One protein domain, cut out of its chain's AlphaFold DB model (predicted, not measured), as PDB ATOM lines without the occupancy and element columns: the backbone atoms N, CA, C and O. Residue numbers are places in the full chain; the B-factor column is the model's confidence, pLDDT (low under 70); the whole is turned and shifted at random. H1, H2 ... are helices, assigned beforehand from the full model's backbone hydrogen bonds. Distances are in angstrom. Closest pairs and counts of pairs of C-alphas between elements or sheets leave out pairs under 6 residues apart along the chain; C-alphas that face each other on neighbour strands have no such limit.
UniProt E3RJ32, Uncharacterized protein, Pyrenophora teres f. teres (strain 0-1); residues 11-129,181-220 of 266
ATOM      1  N   SER A  11     328.500 166.715  98.695       94.31
ATOM      2  CA  SER A  11     327.990 167.818  97.869       94.31
ATOM      3  C   SER A  11     326.477 167.719  97.639       94.31
ATOM      4  O   SER A  11     325.738 168.672  97.901       94.31
ATOM      5  N   ILE A  12     325.988 166.536  97.247       94.38
ATOM      6  CA  ILE A  12     324.553 166.290  97.033       94.38
ATOM      7  C   ILE A  12     323.763 166.526  98.325       94.38
ATOM      8  O   ILE A  12     322.730 167.194  98.304       94.38
ATOM      9  N   THR A  13     324.263 166.031  99.460       96.06
ATOM     10  CA  THR A  13     323.603 166.191 100.764       96.06
ATOM     11  C   THR A  13     323.529 167.663 101.179       96.06
ATOM     12  O   THR A  13     322.490 168.118 101.664       96.06
ATOM     13  N   GLY A  14     324.593 168.436 100.938       95.75
ATOM     14  CA  GLY A  14     324.619 169.877 101.196       95.75
ATOM     15  C   GLY A  14     323.581 170.640 100.371       95.75
ATOM     16  O   GLY A  14     322.810 171.428 100.921       95.75
ATOM     17  N   ILE A  15     323.498 170.350  99.067       94.94
ATOM     18  CA  ILE A  15     322.501 170.954  98.169       94.94
ATOM     19  C   ILE A  15     321.080 170.589  98.614       94.94
ATOM     20  O   ILE A  15     320.216 171.463  98.694       94.94
ATOM     21  N   LEU A  16     320.831 169.321  98.952       95.19
ATOM     22  CA  LEU A  16     319.508 168.866  99.385       95.19
ATOM     23  C   LEU A  16     319.069 169.551 100.687       95.19
ATOM     24  O   LEU A  16     317.925 169.983 100.807       95.19
ATOM     25  N   THR A  17     319.995 169.700 101.636       96.12
ATOM     26  CA  THR A  17     319.755 170.386 102.915       96.12
ATOM     27  C   THR A  17     319.433 171.861 102.694       96.12
ATOM     28  O   THR A  17     318.500 172.392 103.295       96.12
ATOM     29  N   PHE A  18     320.155 172.523 101.785       93.31
ATOM     30  CA  PHE A  18     319.890 173.912 101.417       93.31
ATOM     31  C   PHE A  18     318.500 174.087 100.785       93.31
ATOM     32  O   PHE A  18     317.748 174.981 101.176       93.31
ATOM     33  N   ILE A  19     318.117 173.196  99.865       91.88
ATOM     34  CA  ILE A  19     316.778 173.202  99.258       91.88
ATOM     35  C   ILE A  19     315.701 172.963 100.323       91.88
ATOM     36  O   ILE A  19     314.713 173.698 100.367       91.88
ATOM     37  N   ALA A  20     315.895 171.984 101.210       92.88
ATOM     38  CA  ALA A  20     314.964 171.701 102.300       92.88
ATOM     39  C   ALA A  20     314.783 172.914 103.228       92.88
ATOM     40  O   ALA A  20     313.654 173.232 103.602       92.88
ATOM     41  N   ALA A  21     315.861 173.640 103.541       92.50
ATOM     42  CA  ALA A  21     315.800 174.864 104.337       92.50
ATOM     43  C   ALA A  21     315.001 175.980 103.640       92.50
ATOM     44  O   ALA A  21     314.169 176.628 104.279       92.50
ATOM     45  N   ILE A  22     315.189 176.175 102.328       87.44
ATOM     46  CA  ILE A  22     314.399 177.136 101.541       87.44
ATOM     47  C   ILE A  22     312.916 176.757 101.563       87.44
ATOM     48  O   ILE A  22     312.065 177.608 101.830       87.44
ATOM     49  N   LEU A  23     312.593 175.484 101.317       85.44
ATOM     50  CA  LEU A  23     311.210 175.004 101.323       85.44
ATOM     51  C   LEU A  23     310.562 175.156 102.701       85.44
ATOM     52  O   LEU A  23     309.420 175.605 102.779       85.44
ATOM     53  N   ALA A  24     311.284 174.856 103.782       88.56
ATOM     54  CA  ALA A  24     310.799 175.051 105.144       88.56
ATOM     55  C   ALA A  24     310.514 176.532 105.441       88.56
ATOM     56  O   ALA A  24     309.457 176.860 105.980       88.56
ATOM     57  N   ALA A  25     311.407 177.441 105.036       85.56
ATOM     58  CA  ALA A  25     311.206 178.878 105.203       85.56
ATOM     59  C   ALA A  25     309.984 179.391 104.416       85.56
ATOM     60  O   ALA A  25     309.171 180.147 104.954       85.56
ATOM     61  N   ILE A  26     309.816 178.943 103.165       83.56
ATOM     62  CA  ILE A  26     308.638 179.260 102.342       83.56
ATOM     63  C   ILE A  26     307.369 178.702 102.993       83.56
ATOM     64  O   ILE A  26     306.371 179.413 103.092       83.56
ATOM     65  N   TYR A  27     307.412 177.459 103.479       85.12
ATOM     66  CA  TYR A  27     306.279 176.799 104.119       85.12
ATOM     67  C   TYR A  27     305.824 177.527 105.387       85.12
ATOM     68  O   TYR A  27     304.643 177.849 105.506       85.12
ATOM     69  N   VAL A  28     306.742 177.844 106.307       85.25
ATOM     70  CA  VAL A  28     306.420 178.580 107.545       85.25
ATOM     71  C   VAL A  28     305.785 179.929 107.218       85.25
ATOM     72  O   VAL A  28     304.790 180.324 107.834       85.25
ATOM     73  N   ARG A  29     306.312 180.626 106.207       82.56
ATOM     74  CA  ARG A  29     305.770 181.913 105.776       82.56
ATOM     75  C   ARG A  29     304.375 181.760 105.183       82.56
ATOM     76  O   ARG A  29     303.467 182.468 105.603       82.56
ATOM     77  N   TYR A  30     304.182 180.802 104.282       81.38
ATOM     78  CA  TYR A  30     302.879 180.505 103.695       81.38
ATOM     79  C   TYR A  30     301.840 180.127 104.760       81.38
ATOM     80  O   TYR A  30     300.726 180.647 104.740       81.38
ATOM     81  N   ALA A  31     302.207 179.291 105.733       83.81
ATOM     82  CA  ALA A  31     301.336 178.926 106.848       83.81
ATOM     83  C   ALA A  31     300.940 180.153 107.691       83.81
ATOM     84  O   ALA A  31     299.772 180.316 108.042       83.81
ATOM     85  N   THR A  32     301.889 181.053 107.956       83.81
ATOM     86  CA  THR A  32     301.645 182.308 108.687       83.81
ATOM     87  C   THR A  32     300.715 183.251 107.917       83.81
ATOM     88  O   THR A  32     299.831 183.866 108.515       83.81
ATOM     89  N   LEU A  33     300.871 183.343 106.590       81.00
ATOM     90  CA  LEU A  33     299.962 184.105 105.729       81.00
ATOM     91  C   LEU A  33     298.555 183.492 105.770       81.00
ATOM     92  O   LEU A  33     297.589 184.164 106.110       81.00
ATOM     93  N   ARG A  34     298.439 182.184 105.529       81.81
ATOM     94  CA  ARG A  34     297.149 181.486 105.499       81.81
ATOM     95  C   ARG A  34     296.382 181.595 106.819       81.81
ATOM     96  O   ARG A  34     295.165 181.772 106.808       81.81
ATOM     97  N   ASN A  35     297.082 181.522 107.951       88.25
ATOM     98  CA  ASN A  35     296.471 181.705 109.268       88.25
ATOM     99  C   ASN A  35     295.942 183.133 109.461       88.25
ATOM    100  O   ASN A  35     294.834 183.293 109.970       88.25
ATOM    101  N   GLY A  36     296.682 184.151 109.012       87.62
ATOM    102  CA  GLY A  36     296.241 185.546 109.071       87.62
ATOM    103  C   GLY A  36     295.010 185.822 108.200       87.62
ATOM    104  O   GLY A  36     294.076 186.480 108.655       87.62
ATOM    105  N   GLU A  37     294.951 185.270 106.982       86.12
ATOM    106  CA  GLU A  37     293.759 185.391 106.124       86.12
ATOM    107  C   GLU A  37     292.540 184.724 106.757       86.12
ATOM    108  O   GLU A  37     291.455 185.307 106.770       86.12
ATOM    109  N   ALA A  38     292.719 183.521 107.311       88.75
ATOM    110  CA  ALA A  38     291.649 182.794 107.978       88.75
ATOM    111  C   ALA A  38     291.143 183.534 109.227       88.75
ATOM    112  O   ALA A  38     289.933 183.602 109.440       88.75
ATOM    113  N   GLU A  39     292.038 184.107 110.039       91.75
ATOM    114  CA  GLU A  39     291.687 184.932 111.203       91.75
ATOM    115  C   GLU A  39     290.877 186.162 110.776       91.75
ATOM    116  O   GLU A  39     289.757 186.356 111.253       91.75
ATOM    117  N   ARG A  40     291.393 186.937 109.814       89.56
ATOM    118  CA  ARG A  40     290.712 188.116 109.261       89.56
ATOM    119  C   ARG A  40     289.323 187.768 108.732       89.56
ATOM    120  O   ARG A  40     288.354 188.449 109.056       89.56
ATOM    121  N   TYR A  41     289.211 186.711 107.925       88.69
ATOM    122  CA  TYR A  41     287.943 186.302 107.322       88.69
ATOM    123  C   TYR A  41     286.919 185.856 108.373       88.69
ATOM    124  O   TYR A  41     285.742 186.208 108.279       88.69
ATOM    125  N   ARG A  42     287.360 185.129 109.410       92.25
ATOM    126  CA  ARG A  42     286.500 184.737 110.538       92.25
ATOM    127  C   ARG A  42     285.981 185.951 111.302       92.25
ATOM    128  O   ARG A  42     284.788 186.006 111.587       92.25
ATOM    129  N   ILE A  43     286.850 186.922 111.605       92.94
ATOM    130  CA  ILE A  43     286.456 188.163 112.291       92.94
ATOM    131  C   ILE A  43     285.463 188.940 111.430       92.94
ATOM    132  O   ILE A  43     284.393 189.298 111.916       92.94
ATOM    133  N   LEU A  44     285.772 189.136 110.146       89.50
ATOM    134  CA  LEU A  44     284.894 189.847 109.221       89.50
ATOM    135  C   LEU A  44     283.509 189.198 109.158       89.50
ATOM    136  O   LEU A  44     282.521 189.883 109.380       89.50
ATOM    137  N   THR A  45     283.444 187.884 108.943       89.38
ATOM    138  CA  THR A  45     282.181 187.127 108.852       89.38
ATOM    139  C   THR A  45     281.371 187.191 110.154       89.38
ATOM    140  O   THR A  45     280.145 187.325 110.145       89.38
ATOM    141  N   SER A  46     282.047 187.119 111.303       91.62
ATOM    142  CA  SER A  46     281.417 187.254 112.624       91.62
ATOM    143  C   SER A  46     280.826 188.653 112.839       91.62
ATOM    144  O   SER A  46     279.697 188.811 113.309       91.62
ATOM    145  N   VAL A  47     281.559 189.694 112.448       90.81
ATOM    146  CA  VAL A  47     281.096 191.077 112.576       90.81
ATOM    147  C   VAL A  47     279.976 191.378 111.587       90.81
ATOM    148  O   VAL A  47     278.972 191.968 111.980       90.81
ATOM    149  N   THR A  48     280.084 190.933 110.333       87.69
ATOM    150  CA  THR A  48     279.036 191.146 109.329       87.69
ATOM    151  C   THR A  48     277.741 190.444 109.709       87.69
ATOM    152  O   THR A  48     276.693 191.072 109.647       87.69
ATOM    153  N   SER A  49     277.801 189.196 110.181       88.94
ATOM    154  CA  SER A  49     276.605 188.492 110.668       88.94
ATOM    155  C   SER A  49     275.967 189.193 111.870       88.94
ATOM    156  O   SER A  49     274.745 189.291 111.954       88.94
ATOM    157  N   THR A  50     276.775 189.756 112.777       88.94
ATOM    158  CA  THR A  50     276.237 190.523 113.909       88.94
ATOM    159  C   THR A  50     275.567 191.825 113.445       88.94
ATOM    160  O   THR A  50     274.473 192.153 113.906       88.94
ATOM    161  N   LEU A  51     276.174 192.540 112.492       87.19
ATOM    162  CA  LEU A  51     275.600 193.745 111.881       87.19
ATOM    163  C   LEU A  51     274.314 193.447 111.097       87.19
ATOM    164  O   LEU A  51     273.360 194.222 111.163       87.19
ATOM    165  N   GLU A  52     274.257 192.324 110.382       86.44
ATOM    166  CA  GLU A  52     273.041 191.842 109.717       86.44
ATOM    167  C   GLU A  52     271.935 191.540 110.729       86.44
ATOM    168  O   GLU A  52     270.787 191.923 110.501       86.44
ATOM    169  N   GLY A  53     272.288 190.958 111.879       85.19
ATOM    170  CA  GLY A  53     271.382 190.814 113.016       85.19
ATOM    171  C   GLY A  53     270.796 192.160 113.438       85.19
ATOM    172  O   GLY A  53     269.579 192.323 113.458       85.19
ATOM    173  N   PHE A  54     271.642 193.168 113.680       83.44
ATOM    174  CA  PHE A  54     271.187 194.516 114.047       83.44
ATOM    175  C   PHE A  54     270.320 195.192 112.989       83.44
ATOM    176  O   PHE A  54     269.427 195.961 113.338       83.44
ATOM    177  N   ARG A  55     270.526 194.887 111.705       78.06
ATOM    178  CA  ARG A  55     269.690 195.411 110.621       78.06
ATOM    179  C   ARG A  55     268.230 194.985 110.764       78.06
ATOM    180  O   ARG A  55     267.345 195.792 110.495       78.06
ATOM    181  N   GLY A  56     267.986 193.755 111.218       75.62
ATOM    182  CA  GLY A  56     266.641 193.274 111.544       75.62
ATOM    183  C   GLY A  56     266.008 194.003 112.735       75.62
ATOM    184  O   GLY A  56     264.788 194.083 112.823       75.62
ATOM    185  N   TYR A  57     266.828 194.594 113.608       71.00
ATOM    186  CA  TYR A  57     266.410 195.320 114.810       71.00
ATOM    187  C   TYR A  57     266.463 196.848 114.659       71.00
ATOM    188  O   TYR A  57     266.448 197.546 115.668       71.00
ATOM    189  N   GLY A  58     266.537 197.391 113.437       64.12
ATOM    190  CA  GLY A  58     266.763 198.827 113.197       64.12
ATOM    191  C   GLY A  58     265.793 199.771 113.926       64.12
ATOM    192  O   GLY A  58     266.174 200.883 114.280       64.12
ATOM    193  N   GLU A  59     264.579 199.309 114.228       65.19
ATOM    194  CA  GLU A  59     263.576 200.056 114.996       65.19
ATOM    195  C   GLU A  59     263.925 200.190 116.494       65.19
ATOM    196  O   GLU A  59     263.612 201.202 117.118       65.19
ATOM    197  N   TYR A  60     264.660 199.231 117.069       62.59
ATOM    198  CA  TYR A  60     265.022 199.204 118.493       62.59
ATOM    199  C   TYR A  60     266.148 200.163 118.873       62.59
ATOM    200  O   TYR A  60     266.420 200.335 120.058       62.59
ATOM    201  N   VAL A  61     266.829 200.766 117.899       68.50
ATOM    202  CA  VAL A  61     267.946 201.680 118.162       68.50
ATOM    203  C   VAL A  61     267.443 203.119 118.290       68.50
ATOM    204  O   VAL A  61     267.976 203.870 119.093       68.50
ATOM    205  N   VAL A  62     266.359 203.499 117.611       78.00
ATOM    206  CA  VAL A  62     265.829 204.872 117.653       78.00
ATOM    207  C   VAL A  62     265.277 205.202 119.042       78.00
ATOM    208  O   VAL A  62     264.415 204.490 119.559       78.00
ATOM    209  N   ILE A  63     265.763 206.288 119.651       78.31
ATOM    210  CA  ILE A  63     265.216 206.809 120.910       78.31
ATOM    211  C   ILE A  63     263.840 207.408 120.613       78.31
ATOM    212  O   ILE A  63     263.719 208.309 119.782       78.31
ATOM    213  N   GLN A  64     262.809 206.904 121.281       82.69
ATOM    214  CA  GLN A  64     261.436 207.375 121.131       82.69
ATOM    215  C   GLN A  64     261.041 208.242 122.329       82.69
ATOM    216  O   GLN A  64     261.496 208.035 123.456       82.69
ATOM    217  N   ALA A  65     260.174 209.227 122.086       76.12
ATOM    218  CA  ALA A  65     259.588 210.034 123.149       76.12
ATOM    219  C   ALA A  65     258.666 209.142 124.000       76.12
ATOM    220  O   ALA A  65     257.568 208.803 123.570       76.12
ATOM    221  N   GLY A  66     259.143 208.726 125.174       83.31
ATOM    222  CA  GLY A  66     258.449 207.780 126.056       83.31
ATOM    223  C   GLY A  66     259.304 206.594 126.506       83.31
ATOM    224  O   GLY A  66     258.847 205.819 127.339       83.31
ATOM    225  N   ASP A  67     260.532 206.453 125.997       86.31
ATOM    226  CA  ASP A  67     261.462 205.445 126.505       86.31
ATOM    227  C   ASP A  67     261.848 205.730 127.966       86.31
ATOM    228  O   ASP A  67     262.296 206.830 128.302       86.31
ATOM    229  N   ASP A  68     261.754 204.706 128.816       89.62
ATOM    230  CA  ASP A  68     262.314 204.733 130.168       89.62
ATOM    231  C   ASP A  68     263.827 205.017 130.127       89.62
ATOM    232  O   ASP A  68     264.531 204.598 129.202       89.62
ATOM    233  N   THR A  69     264.369 205.658 131.167       91.06
ATOM    234  CA  THR A  69     265.807 205.976 131.279       91.06
ATOM    235  C   THR A  69     266.705 204.753 131.045       91.06
ATOM    236  O   THR A  69     267.734 204.853 130.373       91.06
ATOM    237  N   ASP A  70     266.292 203.581 131.538       89.50
ATOM    238  CA  ASP A  70     267.008 202.315 131.349       89.50
ATOM    239  C   ASP A  70     267.010 201.855 129.885       89.50
ATOM    240  O   ASP A  70     268.017 201.330 129.402       89.50
ATOM    241  N   MET A  71     265.912 202.086 129.163       88.75
ATOM    242  CA  MET A  71     265.797 201.770 127.741       88.75
ATOM    243  C   MET A  71     266.661 202.718 126.908       88.75
ATOM    244  O   MET A  71     267.403 202.266 126.037       88.75
ATOM    245  N   VAL A  72     266.647 204.019 127.220       89.25
ATOM    246  CA  VAL A  72     267.521 205.016 126.578       89.25
ATOM    247  C   VAL A  72     268.994 204.636 126.747       89.25
ATOM    248  O   VAL A  72     269.772 204.679 125.789       89.25
ATOM    249  N   TRP A  73     269.387 204.215 127.952       89.75
ATOM    250  CA  TRP A  73     270.756 203.783 128.223       89.75
ATOM    251  C   TRP A  73     271.133 202.515 127.445       89.75
ATOM    252  O   TRP A  73     272.215 202.452 126.853       89.75
ATOM    253  N   LEU A  74     270.225 201.537 127.361       90.88
ATOM    254  CA  LEU A  74     270.429 200.329 126.561       90.88
ATOM    255  C   LEU A  74     270.584 200.651 125.066       90.88
ATOM    256  O   LEU A  74     271.502 200.142 124.420       90.88
ATOM    257  N   LYS A  75     269.730 201.525 124.519       89.06
ATOM    258  CA  LYS A  75     269.808 201.990 123.124       89.06
ATOM    259  C   LYS A  75     271.150 202.661 122.837       89.06
ATOM    260  O   LYS A  75     271.790 202.359 121.828       89.06
ATOM    261  N   LYS A  76     271.639 203.485 123.768       89.25
ATOM    262  CA  LYS A  76     272.962 204.119 123.690       89.25
ATOM    263  C   LYS A  76     274.109 203.105 123.676       89.25
ATOM    264  O   LYS A  76     275.032 203.243 122.872       89.25
ATOM    265  N   LEU A  77     274.059 202.076 124.522       90.81
ATOM    266  CA  LEU A  77     275.067 201.013 124.494       90.81
ATOM    267  C   LEU A  77     275.033 200.206 123.194       90.81
ATOM    268  O   LEU A  77     276.090 199.940 122.625       90.81
ATOM    269  N   ASN A  78     273.845 199.850 122.705       89.75
ATOM    270  CA  ASN A  78     273.694 199.129 121.441       89.75
ATOM    271  C   ASN A  78     274.240 199.941 120.259       89.75
ATOM    272  O   ASN A  78     274.930 199.391 119.407       89.75
ATOM    273  N   ALA A  79     274.010 201.252 120.230       86.94
ATOM    274  CA  ALA A  79     274.588 202.123 119.211       86.94
ATOM    275  C   ALA A  79     276.121 202.164 119.264       86.94
ATOM    276  O   ALA A  79     276.774 202.059 118.229       86.94
ATOM    277  N   SER A  80     276.706 202.261 120.463       89.88
ATOM    278  CA  SER A  80     278.162 202.186 120.643       89.88
ATOM    279  C   SER A  80     278.724 200.824 120.207       89.88
ATOM    280  O   SER A  80     279.783 200.753 119.579       89.88
ATOM    281  N   LEU A  81     277.987 199.740 120.459       91.69
ATOM    282  CA  LEU A  81     278.336 198.401 119.989       91.69
ATOM    283  C   LEU A  81     278.292 198.295 118.454       91.69
ATOM    284  O   LEU A  81     279.187 197.711 117.849       91.69
ATOM    285  N   ILE A  82     277.289 198.888 117.806       89.12
ATOM    286  CA  ILE A  82     277.201 198.941 116.340       89.12
ATOM    287  C   ILE A  82     278.347 199.786 115.764       89.12
ATOM    288  O   ILE A  82     278.981 199.378 114.794       89.12
ATOM    289  N   ALA A  83     278.663 200.928 116.385       88.00
ATOM    290  CA  ALA A  83     279.770 201.794 115.980       88.00
ATOM    291  C   ALA A  83     281.112 201.044 115.989       88.00
ATOM    292  O   ALA A  83     281.818 201.017 114.982       88.00
ATOM    293  N   THR A  84     281.426 200.370 117.100       91.31
ATOM    294  CA  THR A  84     282.652 199.564 117.231       91.31
ATOM    295  C   THR A  84     282.701 198.421 116.215       91.31
ATOM    296  O   THR A  84     283.741 198.197 115.597       91.31
ATOM    297  N   GLN A  85     281.578 197.751 115.943       91.19
ATOM    298  CA  GLN A  85     281.502 196.722 114.898       91.19
ATOM    299  C   GLN A  85     281.740 197.273 113.491       91.19
ATOM    300  O   GLN A  85     282.453 196.647 112.710       91.19
ATOM    301  N   CYS A  86     281.207 198.449 113.163       86.69
ATOM    302  CA  CYS A  86     281.483 199.112 111.888       86.69
ATOM    303  C   CYS A  86     282.975 199.440 111.729       86.69
ATOM    304  O   CYS A  86     283.536 199.223 110.653       86.69
ATOM    305  N   VAL A  87     283.638 199.897 112.798       88.69
ATOM    306  CA  VAL A  87     285.087 200.150 112.796       88.69
ATOM    307  C   VAL A  87     285.860 198.850 112.557       88.69
ATOM    308  O   VAL A  87     286.690 198.797 111.648       88.69
ATOM    309  N   ILE A  88     285.545 197.769 113.280       90.69
ATOM    310  CA  ILE A  88     286.190 196.458 113.083       90.69
ATOM    311  C   ILE A  88     285.981 195.949 111.651       90.69
ATOM    312  O   ILE A  88     286.932 195.503 111.004       90.69
ATOM    313  N   ALA A  89     284.756 196.050 111.128       88.81
ATOM    314  CA  ALA A  89     284.442 195.671 109.755       88.81
ATOM    315  C   ALA A  89     285.263 196.484 108.747       88.81
ATOM    316  O   ALA A  89     285.790 195.908 107.798       88.81
ATOM    317  N   SER A  90     285.436 197.792 108.971       84.94
ATOM    318  CA  SER A  90     286.238 198.657 108.095       84.94
ATOM    319  C   SER A  90     287.721 198.278 108.085       84.94
ATOM    320  O   SER A  90     288.349 198.272 107.028       84.94
ATOM    321  N   TYR A  91     288.268 197.873 109.234       86.75
ATOM    322  CA  TYR A  91     289.635 197.377 109.332       86.75
ATOM    323  C   TYR A  91     289.820 196.024 108.628       86.75
ATOM    324  O   TYR A  91     290.860 195.789 108.011       86.75
ATOM    325  N   CYS A  92     288.818 195.140 108.690       86.19
ATOM    326  CA  CYS A  92     288.882 193.801 108.093       86.19
ATOM    327  C   CYS A  92     288.531 193.778 106.590       86.19
ATOM    328  O   CYS A  92     288.983 192.889 105.854       86.19
ATOM    329  N   SER A  93     287.728 194.743 106.132       79.25
ATOM    330  CA  SER A  93     287.277 194.902 104.748       79.25
ATOM    331  C   SER A  93     288.350 195.597 103.904       79.25
ATOM    332  O   SER A  93     288.221 196.757 103.525       79.25
ATOM    333  N   MET A  94     289.418 194.867 103.584       65.00
ATOM    334  CA  MET A  94     290.482 195.338 102.686       65.00
ATOM    335  C   MET A  94     290.143 195.204 101.189       65.00
ATOM    336  O   MET A  94     290.914 195.653 100.341       65.00
ATOM    337  N   GLU A  95     289.003 194.598 100.842       60.97
ATOM    338  CA  GLU A  95     288.667 194.282  99.454       60.97
ATOM    339  C   GLU A  95     288.165 195.479  98.637       60.97
ATOM    340  O   GLU A  95     287.340 196.299  99.040       60.97
ATOM    341  N   THR A  96     288.685 195.530  97.415       47.56
ATOM    342  CA  THR A  96     288.706 196.669  96.498       47.56
ATOM    343  C   THR A  96     287.447 196.857  95.648       47.56
ATOM    344  O   THR A  96     287.444 197.712  94.761       47.56
ATOM    345  N   THR A  97     286.374 196.111  95.908       38.84
ATOM    346  CA  THR A  97     285.171 196.092  95.054       38.84
ATOM    347  C   THR A  97     283.852 196.265  95.809       38.84
ATOM    348  O   THR A  97     282.797 196.275  95.181       38.84
ATOM    349  N   GLY A  98     283.878 196.462  97.134       40.69
ATOM    350  CA  GLY A  98     282.666 196.356  97.957       40.69
ATOM    351  C   GLY A  98     282.502 197.373  99.080       40.69
ATOM    352  O   GLY A  98     281.651 197.160  99.941       40.69
ATOM    353  N   ALA A  99     283.235 198.493  99.073       39.59
ATOM    354  CA  ALA A  99     283.055 199.597 100.034       39.59
ATOM    355  C   ALA A  99     281.629 200.215 100.044       39.59
ATOM    356  O   ALA A  99     281.370 201.176 100.761       39.59
ATOM    357  N   SER A 100     280.686 199.662  99.279       43.25
ATOM    358  CA  SER A 100     279.271 200.026  99.238       43.25
ATOM    359  C   SER A 100     278.362 199.216 100.175       43.25
ATOM    360  O   SER A 100     277.151 199.426 100.140       43.25
ATOM    361  N   ARG A 101     278.876 198.288 101.000       50.81
ATOM    362  CA  ARG A 101     278.009 197.400 101.808       50.81
ATOM    363  C   ARG A 101     278.180 197.435 103.323       50.81
ATOM    364  O   ARG A 101     277.549 196.620 103.983       50.81
ATOM    365  N   ILE A 102     278.917 198.382 103.902       53.38
ATOM    366  CA  ILE A 102     278.591 198.761 105.287       53.38
ATOM    367  C   ILE A 102     277.394 199.706 105.154       53.38
ATOM    368  O   ILE A 102     277.566 200.793 104.600       53.38
ATOM    369  N   PRO A 103     276.169 199.298 105.537       53.00
ATOM    370  CA  PRO A 103     274.996 200.137 105.365       53.00
ATOM    371  C   PRO A 103     275.134 201.367 106.269       53.00
ATOM    372  O   PRO A 103     274.745 201.347 107.430       53.00
ATOM    373  N   MET A 104     275.660 202.466 105.720       56.00
ATOM    374  CA  MET A 104     275.686 203.786 106.367       56.00
ATOM    375  C   MET A 104     274.276 204.333 106.646       56.00
ATOM    376  O   MET A 104     274.137 205.371 107.278       56.00
ATOM    377  N   SER A 105     273.224 203.645 106.192       55.19
ATOM    378  CA  SER A 105     271.827 204.021 106.394       55.19
ATOM    379  C   SER A 105     271.213 203.483 107.693       55.19
ATOM    380  O   SER A 105     269.988 203.441 107.793       55.19
ATOM    381  N   LEU A 106     272.003 203.015 108.667       59.34
ATOM    382  CA  LEU A 106     271.461 202.752 110.002       59.34
ATOM    383  C   LEU A 106     270.949 204.087 110.556       59.34
ATOM    384  O   LEU A 106     271.728 205.015 110.753       59.34
ATOM    385  N   GLY A 107     269.630 204.192 110.741       54.88
ATOM    386  CA  GLY A 107     268.940 205.380 111.244       54.88
ATOM    387  C   GLY A 107     269.270 205.656 112.711       54.88
ATOM    388  O   GLY A 107     268.404 205.571 113.568       54.88
ATOM    389  N   LEU A 108     270.527 205.983 113.005       59.41
ATOM    390  CA  LEU A 108     271.047 206.357 114.324       59.41
ATOM    391  C   LEU A 108     270.721 207.823 114.662       59.41
ATOM    392  O   LEU A 108     271.543 208.554 115.207       59.41
ATOM    393  N   VAL A 109     269.515 208.278 114.316       54.53
ATOM    394  CA  VAL A 109     269.066 209.639 114.621       54.53
ATOM    395  C   VAL A 109     268.858 209.747 116.135       54.53
ATOM    396  O   VAL A 109     267.970 209.105 116.688       54.53
ATOM    397  N   GLY A 110     269.698 210.544 116.805       55.91
ATOM    398  CA  GLY A 110     269.535 210.919 118.216       55.91
ATOM    399  C   GLY A 110     270.427 210.201 119.237       55.91
ATOM    400  O   GLY A 110     270.292 210.473 120.428       55.91
ATOM    401  N   ILE A 111     271.349 209.319 118.828       56.28
ATOM    402  CA  ILE A 111     272.187 208.564 119.775       56.28
ATOM    403  C   ILE A 111     273.632 209.035 119.727       56.28
ATOM    404  O   ILE A 111     274.281 208.918 118.696       56.28
ATOM    405  N   THR A 112     274.109 209.536 120.874       58.78
ATOM    406  CA  THR A 112     275.449 210.092 121.140       58.78
ATOM    407  C   THR A 112     276.317 210.298 119.910       58.78
ATOM    408  O   THR A 112     277.126 209.434 119.558       58.78
ATOM    409  N   ASP A 113     276.185 211.496 119.345       61.72
ATOM    410  CA  ASP A 113     276.958 211.975 118.202       61.72
ATOM    411  C   ASP A 113     278.462 211.727 118.356       61.72
ATOM    412  O   ASP A 113     279.138 211.517 117.361       61.72
ATOM    413  N   THR A 114     279.005 211.680 119.576       76.94
ATOM    414  CA  THR A 114     280.450 211.560 119.797       76.94
ATOM    415  C   THR A 114     281.030 210.200 119.408       76.94
ATOM    416  O   THR A 114     281.976 210.165 118.634       76.94
ATOM    417  N   ALA A 115     280.473 209.081 119.887       76.31
ATOM    418  CA  ALA A 115     281.040 207.751 119.624       76.31
ATOM    419  C   ALA A 115     280.868 207.336 118.156       76.31
ATOM    420  O   ALA A 115     281.751 206.723 117.561       76.31
ATOM    421  N   TRP A 116     279.728 207.696 117.558       79.38
ATOM    422  CA  TRP A 116     279.492 207.456 116.140       79.38
ATOM    423  C   TRP A 116     280.342 208.380 115.262       79.38
ATOM    424  O   TRP A 116     280.927 207.912 114.288       79.38
ATOM    425  N   ALA A 117     280.476 209.668 115.605       82.44
ATOM    426  CA  ALA A 117     281.355 210.576 114.868       82.44
ATOM    427  C   ALA A 117     282.823 210.153 114.966       82.44
ATOM    428  O   ALA A 117     283.513 210.179 113.950       82.44
ATOM    429  N   GLU A 118     283.284 209.720 116.142       85.94
ATOM    430  CA  GLU A 118     284.633 209.189 116.345       85.94
ATOM    431  C   GLU A 118     284.862 207.943 115.483       85.94
ATOM    432  O   GLU A 118     285.816 207.906 114.706       85.94
ATOM    433  N   ALA A 119     283.932 206.983 115.508       82.25
ATOM    434  CA  ALA A 119     283.977 205.803 114.648       82.25
ATOM    435  C   ALA A 119     284.008 206.168 113.154       82.25
ATOM    436  O   ALA A 119     284.815 205.639 112.393       82.25
ATOM    437  N   MET A 120     283.166 207.107 112.713       80.38
ATOM    438  CA  MET A 120     283.123 207.554 111.317       80.38
ATOM    439  C   MET A 120     284.381 208.321 110.901       80.38
ATOM    440  O   MET A 120     284.827 208.200 109.757       80.38
ATOM    441  N   GLN A 121     284.969 209.100 111.809       87.00
ATOM    442  CA  GLN A 121     286.244 209.770 111.590       87.00
ATOM    443  C   GLN A 121     287.378 208.749 111.481       87.00
ATOM    444  O   GLN A 121     288.198 208.855 110.570       87.00
ATOM    445  N   GLU A 122     287.394 207.736 112.346       84.88
ATOM    446  CA  GLU A 122     288.360 206.642 112.292       84.88
ATOM    447  C   GLU A 122     288.245 205.885 110.961       84.88
ATOM    448  O   GLU A 122     289.232 205.766 110.236       84.88
ATOM    449  N   ILE A 123     287.028 205.501 110.555       81.31
ATOM    450  CA  ILE A 123     286.744 204.869 109.254       81.31
ATOM    451  C   ILE A 123     287.232 205.742 108.092       81.31
ATOM    452  O   ILE A 123     287.820 205.232 107.133       81.31
ATOM    453  N   ARG A 124     287.024 207.062 108.159       83.81
ATOM    454  CA  ARG A 124     287.497 207.995 107.126       83.81
ATOM    455  C   ARG A 124     289.021 207.993 107.028       83.81
ATOM    456  O   ARG A 124     289.543 207.844 105.928       83.81
ATOM    457  N   ILE A 125     289.721 208.104 108.158       85.19
ATOM    458  CA  ILE A 125     291.192 208.084 108.215       85.19
ATOM    459  C   ILE A 125     291.731 206.761 107.659       85.19
ATOM    460  O   ILE A 125     292.680 206.752 106.872       85.19
ATOM    461  N   ILE A 126     291.110 205.643 108.037       79.88
ATOM    462  CA  ILE A 126     291.446 204.305 107.543       79.88
ATOM    463  C   ILE A 126     291.319 204.262 106.015       79.88
ATOM    464  O   ILE A 126     292.258 203.870 105.319       79.88
ATOM    465  N   ASN A 127     290.190 204.725 105.479       78.81
ATOM    466  CA  ASN A 127     289.925 204.716 104.045       78.81
ATOM    467  C   ASN A 127     290.880 205.639 103.262       78.81
ATOM    468  O   ASN A 127     291.407 205.260 102.213       78.81
ATOM    469  N   GLU A 128     291.163 206.835 103.785       82.06
ATOM    470  CA  GLU A 128     292.117 207.772 103.185       82.06
ATOM    471  C   GLU A 128     293.530 207.181 103.126       82.06
ATOM    472  O   GLU A 128     294.163 207.203 102.062       82.06
ATOM    473  N   ASN A 129     294.004 206.585 104.224       80.88
ATOM    474  CA  ASN A 129     295.308 205.926 104.276       80.88
ATOM    475  C   ASN A 129     295.393 204.772 103.267       80.88
ATOM    476  O   ASN A 129     296.358 204.703 102.496       80.88
ATOM    477  N   GLU A 181     296.377 194.410 115.855       91.75
ATOM    478  CA  GLU A 181     296.381 194.826 117.261       91.75
ATOM    479  C   GLU A 181     295.233 195.793 117.575       91.75
ATOM    480  O   GLU A 181     294.499 195.574 118.535       91.75
ATOM    481  N   ARG A 182     294.983 196.773 116.696       91.31
ATOM    482  CA  ARG A 182     293.849 197.702 116.829       91.31
ATOM    483  C   ARG A 182     292.510 196.985 116.716       91.31
ATOM    484  O   ARG A 182     291.578 197.287 117.452       91.31
ATOM    485  N   VAL A 183     292.405 196.009 115.815       92.50
ATOM    486  CA  VAL A 183     291.198 195.180 115.692       92.50
ATOM    487  C   VAL A 183     290.953 194.384 116.969       92.50
ATOM    488  O   VAL A 183     289.825 194.359 117.448       92.50
ATOM    489  N   LEU A 184     291.987 193.773 117.548       94.12
ATOM    490  CA  LEU A 184     291.868 193.042 118.811       94.12
ATOM    491  C   LEU A 184     291.490 193.970 119.973       94.12
ATOM    492  O   LEU A 184     290.676 193.590 120.813       94.12
ATOM    493  N   GLU A 185     292.019 195.193 120.001       94.56
ATOM    494  CA  GLU A 185     291.625 196.216 120.971       94.56
ATOM    495  C   GLU A 185     290.139 196.579 120.831       94.56
ATOM    496  O   GLU A 185     289.398 196.535 121.814       94.56
ATOM    497  N   LYS A 186     289.658 196.810 119.604       93.25
ATOM    498  CA  LYS A 186     288.233 197.058 119.344       93.25
ATOM    499  C   LYS A 186     287.346 195.850 119.650       93.25
ATOM    500  O   LYS A 186     286.239 196.031 120.151       93.25
ATOM    501  N   ILE A 187     287.815 194.623 119.426       94.31
ATOM    502  CA  ILE A 187     287.106 193.402 119.851       94.31
ATOM    503  C   ILE A 187     287.001 193.350 121.381       94.31
ATOM    504  O   ILE A 187     285.951 193.005 121.918       94.31
ATOM    505  N   ARG A 188     288.044 193.758 122.105       96.12
ATOM    506  CA  ARG A 188     287.997 193.844 123.568       96.12
ATOM    507  C   ARG A 188     287.014 194.916 124.049       96.12
ATOM    508  O   ARG A 188     286.239 194.658 124.969       96.12
ATOM    509  N   GLU A 189     286.997 196.093 123.420       94.06
ATOM    510  CA  GLU A 189     285.975 197.123 123.673       94.06
ATOM    511  C   GLU A 189     284.559 196.574 123.420       94.06
ATOM    512  O   GLU A 189     283.657 196.753 124.242       94.06
ATOM    513  N   GLN A 190     284.379 195.837 122.321       93.94
ATOM    514  CA  GLN A 190     283.126 195.182 121.956       93.94
ATOM    515  C   GLN A 190     282.665 194.178 123.027       93.94
ATOM    516  O   GLN A 190     281.479 194.139 123.360       93.94
ATOM    517  N   GLU A 191     283.567 193.367 123.586       94.94
ATOM    518  CA  GLU A 191     283.253 192.423 124.668       94.94
ATOM    519  C   GLU A 191     282.831 193.137 125.957       94.94
ATOM    520  O   GLU A 191     281.855 192.737 126.597       94.94
ATOM    521  N   ILE A 192     283.504 194.238 126.305       95.88
ATOM    522  CA  ILE A 192     283.131 195.075 127.452       95.88
ATOM    523  C   ILE A 192     281.726 195.655 127.250       95.88
ATOM    524  O   ILE A 192     280.902 195.611 128.167       95.88
ATOM    525  N   LEU A 193     281.425 196.168 126.054       94.06
ATOM    526  CA  LEU A 193     280.099 196.690 125.718       94.06
ATOM    527  C   LEU A 193     279.026 195.599 125.783       94.06
ATOM    528  O   LEU A 193     277.981 195.817 126.396       94.06
ATOM    529  N   ARG A 194     279.292 194.410 125.226       94.44
ATOM    530  CA  ARG A 194     278.379 193.257 125.308       94.44
ATOM    531  C   ARG A 194     278.089 192.866 126.753       94.44
ATOM    532  O   ARG A 194     276.925 192.709 127.098       94.44
ATOM    533  N   SER A 195     279.117 192.787 127.597       95.75
ATOM    534  CA  SER A 195     278.962 192.474 129.022       95.75
ATOM    535  C   SER A 195     278.071 193.495 129.744       95.75
ATOM    536  O   SER A 195     277.156 193.125 130.483       95.75
ATOM    537  N   ARG A 196     278.261 194.793 129.465       94.75
ATOM    538  CA  ARG A 196     277.413 195.864 130.015       94.75
ATOM    539  C   ARG A 196     275.964 195.757 129.544       94.75
ATOM    540  O   ARG A 196     275.059 195.880 130.366       94.75
ATOM    541  N   ILE A 197     275.749 195.489 128.256       93.69
ATOM    542  CA  ILE A 197     274.415 195.272 127.680       93.69
ATOM    543  C   ILE A 197     273.726 194.098 128.377       93.69
ATOM    544  O   ILE A 197     272.615 194.260 128.877       93.69
ATOM    545  N   THR A 198     274.394 192.944 128.481       93.81
ATOM    546  CA  THR A 198     273.820 191.756 129.124       93.81
ATOM    547  C   THR A 198     273.540 191.991 130.603       93.81
ATOM    548  O   THR A 198     272.474 191.626 131.087       93.81
ATOM    549  N   SER A 199     274.450 192.659 131.319       95.56
ATOM    550  CA  SER A 199     274.262 192.992 132.733       95.56
ATOM    551  C   SER A 199     273.036 193.879 132.942       95.56
ATOM    552  O   SER A 199     272.278 193.677 133.888       95.56
ATOM    553  N   HIS A 200     272.821 194.854 132.062       93.31
ATOM    554  CA  HIS A 200     271.681 195.761 132.161       93.31
ATOM    555  C   HIS A 200     270.372 195.107 131.750       93.31
ATOM    556  O   HIS A 200     269.362 195.294 132.420       93.31
ATOM    557  N   GLN A 201     270.383 194.264 130.716       93.12
ATOM    558  CA  GLN A 201     269.229 193.432 130.370       93.12
ATOM    559  C   GLN A 201     268.826 192.533 131.545       93.12
ATOM    560  O   GLN A 201     267.650 192.494 131.900       93.12
ATOM    561  N   ILE A 202     269.792 191.887 132.208       94.56
ATOM    562  CA  ILE A 202     269.540 191.089 133.415       94.56
ATOM    563  C   ILE A 202     268.931 191.963 134.515       94.56
ATOM    564  O   ILE A 202     267.902 191.596 135.077       94.56
ATOM    565  N   HIS A 203     269.495 193.142 134.779       92.56
ATOM    566  CA  HIS A 203     268.961 194.063 135.783       92.56
ATOM    567  C   HIS A 203     267.508 194.480 135.491       92.56
ATOM    568  O   HIS A 203     266.651 194.406 136.373       92.56
ATOM    569  N   MET A 204     267.198 194.844 134.243       91.06
ATOM    570  CA  MET A 204     265.833 195.192 133.834       91.06
ATOM    571  C   MET A 204     264.873 194.008 133.991       91.06
ATOM    572  O   MET A 204     263.787 194.164 134.550       91.06
ATOM    573  N   THR A 205     265.272 192.811 133.544       92.56
ATOM    574  CA  THR A 205     264.441 191.604 133.693       92.56
ATOM    575  C   THR A 205     264.205 191.254 135.157       92.56
ATOM    576  O   THR A 205     263.077 190.945 135.529       92.56
ATOM    577  N   TYR A 206     265.215 191.402 136.016       94.31
ATOM    578  CA  TYR A 206     265.075 191.215 137.456       94.31
ATOM    579  C   TYR A 206     264.076 192.209 138.062       94.31
ATOM    580  O   TYR A 206     263.214 191.820 138.847       94.31
ATOM    581  N   GLY A 207     264.123 193.478 137.647       90.94
ATOM    582  CA  GLY A 207     263.149 194.488 138.065       90.94
ATOM    583  C   GLY A 207     261.714 194.185 137.614       90.94
ATOM    584  O   GLY A 207     260.765 194.520 138.323       90.94
ATOM    585  N   LEU A 208     261.529 193.545 136.456       90.88
ATOM    586  CA  LEU A 208     260.213 193.085 135.995       90.88
ATOM    587  C   LEU A 208     259.723 191.874 136.793       90.88
ATOM    588  O   LEU A 208     258.581 191.876 137.248       90.88
ATOM    589  N   VAL A 209     260.587 190.881 137.016       94.50
ATOM    590  CA  VAL A 209     260.267 189.686 137.814       94.50
ATOM    591  C   VAL A 209     259.897 190.075 139.241       94.50
ATOM    592  O   VAL A 209     258.876 189.627 139.752       94.50
ATOM    593  N   ARG A 210     260.662 190.974 139.863       93.75
ATOM    594  CA  ARG A 210     260.368 191.469 141.211       93.75
ATOM    595  C   ARG A 210     259.027 192.199 141.279       93.75
ATOM    596  O   ARG A 210     258.259 191.976 142.208       93.75
ATOM    597  N   ARG A 211     258.707 193.030 140.280       93.31
ATOM    598  CA  ARG A 211     257.389 193.681 140.192       93.31
ATOM    599  C   ARG A 211     256.258 192.658 140.052       93.31
ATOM    600  O   ARG A 211     255.226 192.809 140.697       93.31
ATOM    601  N   GLN A 212     256.451 191.609 139.253       94.44
ATOM    602  CA  GLN A 212     255.475 190.518 139.139       94.44
ATOM    603  C   GLN A 212     255.315 189.749 140.452       94.44
ATOM    604  O   GLN A 212     254.193 189.418 140.827       94.44
ATOM    605  N   GLU A 213     256.408 189.504 141.172       95.50
ATOM    606  CA  GLU A 213     256.376 188.860 142.483       95.50
ATOM    607  C   GLU A 213     255.604 189.702 143.508       95.50
ATOM    608  O   GLU A 213     254.767 189.173 144.235       95.50
ATOM    609  N   GLU A 214     255.827 191.016 143.540       96.06
ATOM    610  CA  GLU A 214     255.100 191.936 144.422       96.06
ATOM    611  C   GLU A 214     253.595 191.958 144.111       96.06
ATOM    612  O   GLU A 214     252.779 191.927 145.032       96.06
ATOM    613  N   ILE A 215     253.213 191.946 142.830       95.62
ATOM    614  CA  ILE A 215     251.804 191.851 142.414       95.62
ATOM    615  C   ILE A 215     251.204 190.503 142.836       95.62
ATOM    616  O   ILE A 215     250.114 190.467 143.404       95.62
ATOM    617  N   ALA A 216     251.916 189.398 142.607       95.25
ATOM    618  CA  ALA A 216     251.452 188.064 142.981       95.25
ATOM    619  C   ALA A 216     251.265 187.923 144.500       95.25
ATOM    620  O   ALA A 216     250.283 187.327 144.941       95.25
ATOM    621  N   ARG A 217     252.166 188.509 145.302       96.19
ATOM    622  CA  ARG A 217     252.039 188.542 146.766       96.19
ATOM    623  C   ARG A 217     250.803 189.315 147.215       96.19
ATOM    624  O   ARG A 217     250.054 188.786 148.026       96.19
ATOM    625  N   ARG A 218     250.537 190.494 146.640       96.06
ATOM    626  CA  ARG A 218     249.327 191.275 146.966       96.06
ATOM    627  C   ARG A 218     248.044 190.510 146.656       96.06
ATOM    628  O   ARG A 218     247.166 190.430 147.503       96.06
ATOM    629  N   ILE A 219     247.966 189.878 145.484       95.94
ATOM    630  CA  ILE A 219     246.801 189.063 145.102       95.94
ATOM    631  C   ILE A 219     246.614 187.886 146.073       95.94
ATOM    632  O   ILE A 219     245.487 187.549 146.442       95.94
ATOM    633  N   LEU A 220     247.710 187.242 146.488       96.69
ATOM    634  CA  LEU A 220     247.662 186.141 147.447       96.69
ATOM    635  C   LEU A 220     247.171 186.609 148.824       96.69
ATOM    636  O   LEU A 220     246.314 185.947 149.406       96.69
TER     637      LEU A 220
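This is residues 11 to 129 and 181 to 220 of the 266 residues of an uncharacterized protein of Pyrenophora teres f. teres (strain 0-1) (UniProt E3RJ32). Picture a small helical body from which two long helix arms stick out at opposite ends, residues 11 to 36 of H1 and residues 205 to 220 of H4. In the body H2 lies in the middle, between H3 and the first part of H4, with the later part of H1 packing on its last half. The printed part has 159 residues with four named helices, H1 to H4 in that order, and no named strand, and its class is all helix. The whole is extended, with a radius of gyration of the C-alphas of 23.8 A and spans of 96 by 42 by 23 A, and the arms make the length.

Begin with H1, residues 11 to 56, whose residues 11 to 36 stand free. Its residues 40 to 54 alone touch H2, residues 69 to 92, which meets them with residues 82 to 92 alone. Look there for the closest C-alphas, those of Leu 44 and Cys 92, 5.7 A apart; the two helices form a helical hairpin, at a shallow tilt of 31 degrees, opposite ways. H2 is the hub, touching three helices. H3, residues 113 to 129, touches it at a shallow tilt of 3 degrees, the same way, with the C-alphas of Ala 83 and Trp 116 closest at 5.7 A. H4, residues 181 to 220, touches H2 at a shallow tilt of 24 degrees, opposite ways, and the closest C-alphas are those of Ile 88 and Val 183, 5.8 A apart. The packing of the helices is mostly aligned. H1 and H4 are near each other, while H3 is apart from both H1 and H4. In H1, H2, H3 and H4 every O i to N i+4 pair is within hydrogen-bond range.

Find C-alpha 11 at (327.990, 167.818, 97.869); from there H1 runs 67.8 A to C-alpha 56 at (266.641, 193.274, 111.544). H2 covers residues 69 to 92 and measures 34.9 A, and H3, residues 113 to 129, measures 23.8 A. Then go to Glu 181, from which H4 runs 58.0 A to C-alpha 220 at (247.662, 186.141, 147.447).

The C-alphas farthest apart are those of Ser 11 and Ile 219, at 96.3 A. Without the stretches that stand free, the body spans 44 by 25 by 24 A. The links H1 to H2, 12 residues, and H2 to H3, 20 residues, are long. Residues 130 to 180 are not printed, and across this cut, between H3 and H4, C-alphas 129 and 181 are 17.1 A apart. The mean pLDDT of the printed part is 83.8, and the model's confidence is under 70 at residues 58 to 61 and 94 to 113.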